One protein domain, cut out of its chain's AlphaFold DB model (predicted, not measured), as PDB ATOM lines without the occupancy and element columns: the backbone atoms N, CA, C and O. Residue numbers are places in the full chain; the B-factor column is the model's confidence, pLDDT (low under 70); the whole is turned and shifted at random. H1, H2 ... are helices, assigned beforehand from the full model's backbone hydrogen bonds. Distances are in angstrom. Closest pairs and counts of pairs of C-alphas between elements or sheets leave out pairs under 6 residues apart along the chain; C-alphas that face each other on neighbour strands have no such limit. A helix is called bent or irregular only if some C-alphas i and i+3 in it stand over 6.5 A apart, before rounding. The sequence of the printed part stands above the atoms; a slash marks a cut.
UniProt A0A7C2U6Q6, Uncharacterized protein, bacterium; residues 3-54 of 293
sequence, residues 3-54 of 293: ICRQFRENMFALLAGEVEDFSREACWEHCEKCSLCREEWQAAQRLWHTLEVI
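Overview. This is residues 3 to 54 of the 293 residues of an uncharacterized protein of bacterium (UniProt A0A7C2U6Q6). Two helices, H1 and H3, run side by side the same way, and H2 slants back between the end of H1 and the start of H3, packing on H1 and making a V-shaped corner with H3. H3 is the longest of the three, and H2 meets it with residues 37 to 41 of H3 alone. The printed part has 52 residues with three named helices, in the order H1, H2, H3, and no named strand; its class is all helix. It is compact, with a radius of gyration of the C-alphas of 10.9 A, and its C-alphas span 31 by 25 by 15 A along their three main axes.

Arrangement. H1, residues 3 to 16, touches H2, residues 24 to 33; the closest C-alphas are those of Phe 7 and Cys 27, 6.2 A apart. Their lines stand at a steep tilt of 58 degrees, and they run opposite ways. H1 also touches H3, residues 35 to 52, with the C-alphas of Cys 4 and Cys 37 closest at 6.7 A. These two run the same way at a shallow tilt of 20 degrees, and their centres are 11.1 A apart. H1 is irregular, with C-alphas 9 and 12 8.0 A apart, and its line is a rough one. H2 and H3 touch only at the corner by their link; H3 does so with residues 37 to 41 alone. Their closest C-alphas, those of Cys 31 and Arg 38, are 5.0 A apart, and the helices run opposite ways at a steep tilt of 56 degrees. In H2 and H3 every O i to N i+4 pair is within hydrogen-bond range; in H1 8 of 10 are.

Along the chain. H1 begins at C-alpha 3, at (244.387, 248.625, 167.894), and ends at Ala 16, 19.5 A from first to last C-alpha. H2, from Arg 24 to Lys 33, is 14.5 A long, and its C-alpha 24 stands at (238.022, 258.660, 165.109). H3, from Ser 35 to Glu 52, measures 25.6 A and ends with C-alpha 52 at (244.562, 273.924, 179.025).

Size, cuts and confidence. The two C-alphas farthest apart are those of Lys 33 and Ile 54, at 32.2 A. The first and last printed C-alphas, of Ile 3 and Ile 54, are 31.7 A apart. The printed part has no cut. The link from H1 to H2, residues 17 to 23, is short, and the link from H2 to H3, Cys 34, is tight. The mean pLDDT of the printed part is 88.6; residues 20 to 23, in the link from H1 to H2, are under 70.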
ATOM      1  N   ILE A   3     245.236 247.439 167.682       85.88
ATOM      2  CA  ILE A   3     244.387 248.625 167.894       85.88
ATOM      3  C   ILE A   3     244.722 249.354 169.206       85.88
ATOM      4  O   ILE A   3     244.824 250.572 169.195       85.88
ATOM      5  N   CYS A   4     244.996 248.643 170.310       92.19
ATOM      6  CA  CYS A   4     245.387 249.282 171.578       92.19
ATOM      7  C   CYS A   4     246.690 250.079 171.442       92.19
ATOM      8  O   CYS A   4     246.801 251.194 171.937       92.19
ATOM      9  N   ARG A   5     247.690 249.509 170.756       91.50
ATOM     10  CA  ARG A   5     248.964 250.192 170.509       91.50
ATOM     11  C   ARG A   5     248.743 251.452 169.676       91.50
ATOM     12  O   ARG A   5     249.228 252.513 170.046       91.50
ATOM     13  N   GLN A   6     247.973 251.329 168.601       87.19
ATOM     14  CA  GLN A   6     247.671 252.437 167.706       87.19
ATOM     15  C   GLN A   6     246.849 253.538 168.397       87.19
ATOM     16  O   GLN A   6     247.122 254.716 168.191       87.19
ATOM     17  N   PHE A   7     245.900 253.179 169.264       90.62
ATOM     18  CA  PHE A   7     245.164 254.122 170.110       90.62
ATOM     19  C   PHE A   7     246.117 254.922 171.007       90.62
ATOM     20  O   PHE A   7     246.075 256.149 171.017       90.62
ATOM     21  N   ARG A   8     247.038 254.239 171.703       90.25
ATOM     22  CA  ARG A   8     248.024 254.875 172.595       90.25
ATOM     23  C   ARG A   8     248.978 255.806 171.855       90.25
ATOM     24  O   ARG A   8     249.269 256.887 172.353       90.25
ATOM     25  N   GLU A   9     249.435 255.405 170.670       90.62
ATOM     26  CA  GLU A   9     250.315 256.222 169.824       90.62
ATOM     27  C   GLU A   9     249.616 257.505 169.326       90.62
ATOM     28  O   GLU A   9     250.286 258.514 169.131       90.62
ATOM     29  N   ASN A  10     248.282 257.507 169.188       90.19
ATOM     30  CA  ASN A  10     247.516 258.633 168.633       90.19
ATOM     31  C   ASN A  10     246.647 259.389 169.658       90.19
ATOM     32  O   ASN A  10     245.952 260.338 169.299       90.19
ATOM     33  N   MET A  11     246.677 259.005 170.935       91.56
ATOM     34  CA  MET A  11     245.782 259.523 171.978       91.56
ATOM     35  C   MET A  11     245.823 261.054 172.122       91.56
ATOM     36  O   MET A  11     244.775 261.689 172.208       91.56
ATOM     37  N   PHE A  12     247.010 261.665 172.098       90.06
ATOM     38  CA  PHE A  12     247.140 263.125 172.208       90.06
ATOM     39  C   PHE A  12     246.761 263.860 170.922       90.06
ATOM     40  O   PHE A  12     246.156 264.923 171.000       90.06
ATOM     41  N   ALA A  13     247.023 263.278 169.751       88.56
ATOM     42  CA  ALA A  13     246.564 263.843 168.484       88.56
ATOM     43  C   ALA A  13     245.024 263.840 168.401       88.56
ATOM     44  O   ALA A  13     244.423 264.791 167.905       88.56
ATOM     45  N   LEU A  14     244.363 262.810 168.950       89.19
ATOM     46  CA  LEU A  14     242.899 262.749 169.062       89.19
ATOM     47  C   LEU A  14     242.327 263.818 170.004       89.19
ATOM     48  O   LEU A  14     241.238 264.331 169.731       89.19
ATOM     49  N   LEU A  15     243.042 264.140 171.092       90.12
ATOM     50  CA  LEU A  15     242.692 265.226 172.016       90.12
ATOM     51  C   LEU A  15     242.902 266.605 171.374       90.12
ATOM     52  O   LEU A  15     242.030 267.458 171.500       90.12
ATOM     53  N   ALA A  16     243.994 266.787 170.629       88.31
ATOM     54  CA  ALA A  16     244.295 268.011 169.881       88.31
ATOM     55  C   ALA A  16     243.410 268.207 168.631       88.31
ATOM     56  O   ALA A  16     243.326 269.308 168.097       88.31
ATOM     57  N   GLY A  17     242.733 267.151 168.164       87.75
ATOM     58  CA  GLY A  17     241.888 267.186 166.968       87.75
ATOM     59  C   GLY A  17     242.650 267.089 165.639       87.75
ATOM     60  O   GLY A  17     242.074 267.398 164.603       87.75
ATOM     61  N   GLU A  18     243.907 266.640 165.651       85.81
ATOM     62  CA  GLU A  18     244.841 266.669 164.507       85.81
ATOM     63  C   GLU A  18     244.868 265.368 163.671       85.81
ATOM     64  O   GLU A  18     245.785 265.138 162.886       85.81
ATOM     65  N   VAL A  19     243.895 264.470 163.845       80.94
ATOM     66  CA  VAL A  19     243.900 263.151 163.188       80.94
ATOM     67  C   VAL A  19     242.962 263.150 161.980       80.94
ATOM     68  O   VAL A  19     241.746 263.084 162.153       80.94
ATOM     69  N   GLU A  20     243.528 263.197 160.769       69.25
ATOM     70  CA  GLU A  20     242.768 263.232 159.501       69.25
ATOM     71  C   GLU A  20     242.432 261.833 158.934       69.25
ATOM     72  O   GLU A  20     241.346 261.650 158.391       69.25
ATOM     73  N   ASP A  21     243.299 260.824 159.113       64.50
ATOM     74  CA  ASP A  21     243.196 259.536 158.387       64.50
ATOM     75  C   ASP A  21     242.770 258.322 159.231       64.50
ATOM     76  O   ASP A  21     242.356 257.289 158.696       64.50
ATOM     77  N   PHE A  22     242.871 258.395 160.557       63.59
ATOM     78  CA  PHE A  22     242.406 257.312 161.422       63.59
ATOM     79  C   PHE A  22     240.945 257.568 161.776       63.59
ATOM     80  O   PHE A  22     240.632 258.630 162.318       63.59
ATOM     81  N   SER A  23     240.045 256.612 161.504       69.81
ATOM     82  CA  SER A  23     238.632 256.780 161.837       69.81
ATOM     83  C   SER A  23     238.504 256.973 163.345       69.81
ATOM     84  O   SER A  23     238.620 256.050 164.152       69.81
ATOM     85  N   ARG A  24     238.296 258.230 163.737       79.19
ATOM     86  CA  ARG A  24     238.022 258.660 165.109       79.19
ATOM     87  C   ARG A  24     236.983 257.739 165.755       79.19
ATOM     88  O   ARG A  24     237.120 257.363 166.913       79.19
ATOM     89  N   GLU A  25     236.020 257.305 164.946       83.62
ATOM     90  CA  GLU A  25     235.003 256.296 165.237       83.62
ATOM     91  C   GLU A  25     235.578 254.951 165.704       83.62
ATOM     92  O   GLU A  25     235.173 254.470 166.756       83.62
ATOM     93  N   ALA A  26     236.562 254.365 165.012       85.75
ATOM     94  CA  ALA A  26     237.162 253.095 165.432       85.75
ATOM     95  C   ALA A  26     237.961 253.226 166.738       85.75
ATOM     96  O   ALA A  26     237.995 252.293 167.541       85.75
ATOM     97  N   CYS A  27     238.592 254.383 166.980       85.88
ATOM     98  CA  CYS A  27     239.266 254.667 168.253       85.88
ATOM     99  C   CYS A  27     238.254 254.782 169.398       85.88
ATOM    100  O   CYS A  27     238.488 254.238 170.478       85.88
ATOM    101  N   TRP A  28     237.122 255.445 169.154       87.62
ATOM    102  CA  TRP A  28     236.038 255.562 170.126       87.62
ATOM    103  C   TRP A  28     235.387 254.219 170.429       87.62
ATOM    104  O   TRP A  28     235.302 253.835 171.594       87.62
ATOM    105  N   GLU A  29     235.031 253.457 169.396       91.69
ATOM    106  CA  GLU A  29     234.456 252.121 169.541       91.69
ATOM    107  C   GLU A  29     235.407 251.186 170.309       91.69
ATOM    108  O   GLU A  29     234.991 250.384 171.150       91.69
ATOM    109  N   HIS A  30     236.715 251.307 170.069       92.00
ATOM    110  CA  HIS A  30     237.715 250.559 170.816       92.00
ATOM    111  C   HIS A  30     237.806 250.987 172.289       92.00
ATOM    112  O   HIS A  30     237.854 250.124 173.167       92.00
ATOM    113  N   CYS A  31     237.808 252.294 172.567       93.06
ATOM    114  CA  CYS A  31     237.813 252.857 173.922       93.06
ATOM    115  C   CYS A  31     236.580 252.405 174.730       93.06
ATOM    116  O   CYS A  31     236.670 252.105 175.924       93.06
ATOM    117  N   GLU A  32     235.427 252.260 174.076       93.81
ATOM    118  CA  GLU A  32     234.225 251.708 174.703       93.81
ATOM    119  C   GLU A  32     234.371 250.223 175.047       93.81
ATOM    120  O   GLU A  32     233.861 249.777 176.072       93.81
ATOM    121  N   LYS A  33     235.097 249.442 174.249       95.50
ATOM    122  CA  LYS A  33     235.229 247.993 174.466       95.50
ATOM    123  C   LYS A  33     236.409 247.607 175.365       95.50
ATOM    124  O   LYS A  33     236.367 246.553 175.996       95.50
ATOM    125  N   CYS A  34     237.461 248.422 175.436       96.62
ATOM    126  CA  CYS A  34     238.693 248.115 176.166       96.62
ATOM    127  C   CYS A  34     238.826 248.956 177.444       96.62
ATOM    128  O   CYS A  34     239.103 250.151 177.378       96.62
ATOM    129  N   SER A  35     238.706 248.318 178.614       95.62
ATOM    130  CA  SER A  35     238.827 248.991 179.918       95.62
ATOM    131  C   SER A  35     240.176 249.692 180.115       95.62
ATOM    132  O   SER A  35     240.202 250.833 180.559       95.62
ATOM    133  N   LEU A  36     241.281 249.057 179.711       95.19
ATOM    134  CA  LEU A  36     242.628 249.629 179.829       95.19
ATOM    135  C   LEU A  36     242.790 250.915 179.003       95.19
ATOM    136  O   LEU A  36     243.266 251.923 179.516       95.19
ATOM    137  N   CYS A  37     242.357 250.906 177.735       95.06
ATOM    138  CA  CYS A  37     242.444 252.098 176.883       95.06
ATOM    139  C   CYS A  37     241.509 253.210 177.376       95.06
ATOM    140  O   CYS A  37     241.847 254.385 177.269       95.06
ATOM    141  N   ARG A  38     240.361 252.848 177.963       96.25
ATOM    142  CA  ARG A  38     239.435 253.799 178.584       96.25
ATOM    143  C   ARG A  38     240.053 254.512 179.786       96.25
ATOM    144  O   ARG A  38     239.904 255.725 179.912       96.25
ATOM    145  N   GLU A  39     240.743 253.781 180.657       96.88
ATOM    146  CA  GLU A  39     241.432 254.357 181.817       96.88
ATOM    147  C   GLU A  39     242.566 255.299 181.391       96.88
ATOM    148  O   GLU A  39     242.659 256.422 181.895       96.88
ATOM    149  N   GLU A  40     243.388 254.887 180.418       95.38
ATOM    150  CA  GLU A  40     244.450 255.732 179.858       95.38
ATOM    151  C   GLU A  40     243.884 256.989 179.182       95.38
ATOM    152  O   GLU A  40     244.404 258.085 179.394       95.38
ATOM    153  N   TRP A  41     242.773 256.863 178.449       95.62
ATOM    154  CA  TRP A  41     242.073 257.991 177.834       95.62
ATOM    155  C   TRP A  41     241.583 259.004 178.872       95.62
ATOM    156  O   TRP A  41     241.826 260.203 178.740       95.62
ATOM    157  N   GLN A  42     240.946 258.539 179.949       96.00
ATOM    158  CA  GLN A  42     240.495 259.407 181.041       96.00
ATOM    159  C   GLN A  42     241.664 260.071 181.780       96.00
ATOM    160  O   GLN A  42     241.545 261.203 182.258       96.00
ATOM    161  N   ALA A  43     242.804 259.389 181.915       95.25
ATOM    162  CA  ALA A  43     244.017 259.988 182.463       95.25
ATOM    163  C   ALA A  43     244.572 261.083 181.536       95.25
ATOM    164  O   ALA A  43     244.875 262.180 182.005       95.25
ATOM    165  N   ALA A  44     244.634 260.820 180.229       93.50
ATOM    166  CA  ALA A  44     245.095 261.782 179.234       93.50
ATOM    167  C   ALA A  44     244.176 263.006 179.136       93.50
ATOM    168  O   ALA A  44     244.678 264.122 179.102       93.50
ATOM    169  N   GLN A  45     242.851 262.827 179.190       94.94
ATOM    170  CA  GLN A  45     241.889 263.934 179.241       94.94
ATOM    171  C   GLN A  45     242.096 264.826 180.467       94.94
ATOM    172  O   GLN A  45     242.084 266.046 180.347       94.94
ATOM    173  N   ARG A  46     242.325 264.237 181.648       94.38
ATOM    174  CA  ARG A  46     242.608 265.009 182.869       94.38
ATOM    175  C   ARG A  46     243.912 265.792 182.757       94.38
ATOM    176  O   ARG A  46     243.956 266.955 183.155       94.38
ATOM    177  N   LEU A  47     244.956 265.173 182.208       92.81
ATOM    178  CA  LEU A  47     246.232 265.846 181.972       92.81
ATOM    179  C   LEU A  47     246.073 266.986 180.961       92.81
ATOM    180  O   LEU A  47     246.524 268.091 181.225       92.81
ATOM    181  N   TRP A  48     245.393 266.732 179.844       93.06
ATOM    182  CA  TRP A  48     245.126 267.720 178.802       93.06
ATOM    183  C   TRP A  48     244.343 268.914 179.339       93.06
ATOM    184  O   TRP A  48     244.758 270.050 179.153       93.06
ATOM    185  N   HIS A  49     243.287 268.662 180.109       90.25
ATOM    186  CA  HIS A  49     242.526 269.727 180.751       90.25
ATOM    187  C   HIS A  49     243.374 270.515 181.761       90.25
ATOM    188  O   HIS A  49     243.262 271.730 181.854       90.25
ATOM    189  N   THR A  50     244.280 269.843 182.481       88.38
ATOM    190  CA  THR A  50     245.235 270.530 183.365       88.38
ATOM    191  C   THR A  50     246.155 271.448 182.565       88.38
ATOM    192  O   THR A  50     246.410 272.559 183.011       88.38
ATOM    193  N   LEU A  51     246.621 271.011 181.388       85.75
ATOM    194  CA  LEU A  51     247.460 271.807 180.487       85.75
ATOM    195  C   LEU A  51     246.702 272.990 179.863       85.75
ATOM    196  O   LEU A  51     247.289 274.057 179.731       85.75
ATOM    197  N   GLU A  52     245.420 272.834 179.526       84.56
ATOM    198  CA  GLU A  52     244.562 273.924 179.025       84.56
ATOM    199  C   GLU A  52     244.319 275.016 180.076       84.56
ATOM    200  O   GLU A  52     244.133 276.178 179.728       84.56
ATOM    201  N   VAL A  53     244.326 274.639 181.358       83.00
ATOM    202  CA  VAL A  53     244.143 275.552 182.498       83.00
ATOM    203  C   VAL A  53     245.466 276.184 182.947       83.00
ATOM    204  O   VAL A  53     245.461 277.093 183.777       83.00
ATOM    205  N   ILE A  54     246.614 275.754 182.408       82.06
ATOM    206  CA  ILE A  54     247.863 276.486 182.629       82.06
ATOM    207  C   ILE A  54     247.698 277.848 181.964       82.06
ATOM    208  O   ILE A  54     247.642 277.933 180.738       82.06
TER     209      ILE A  54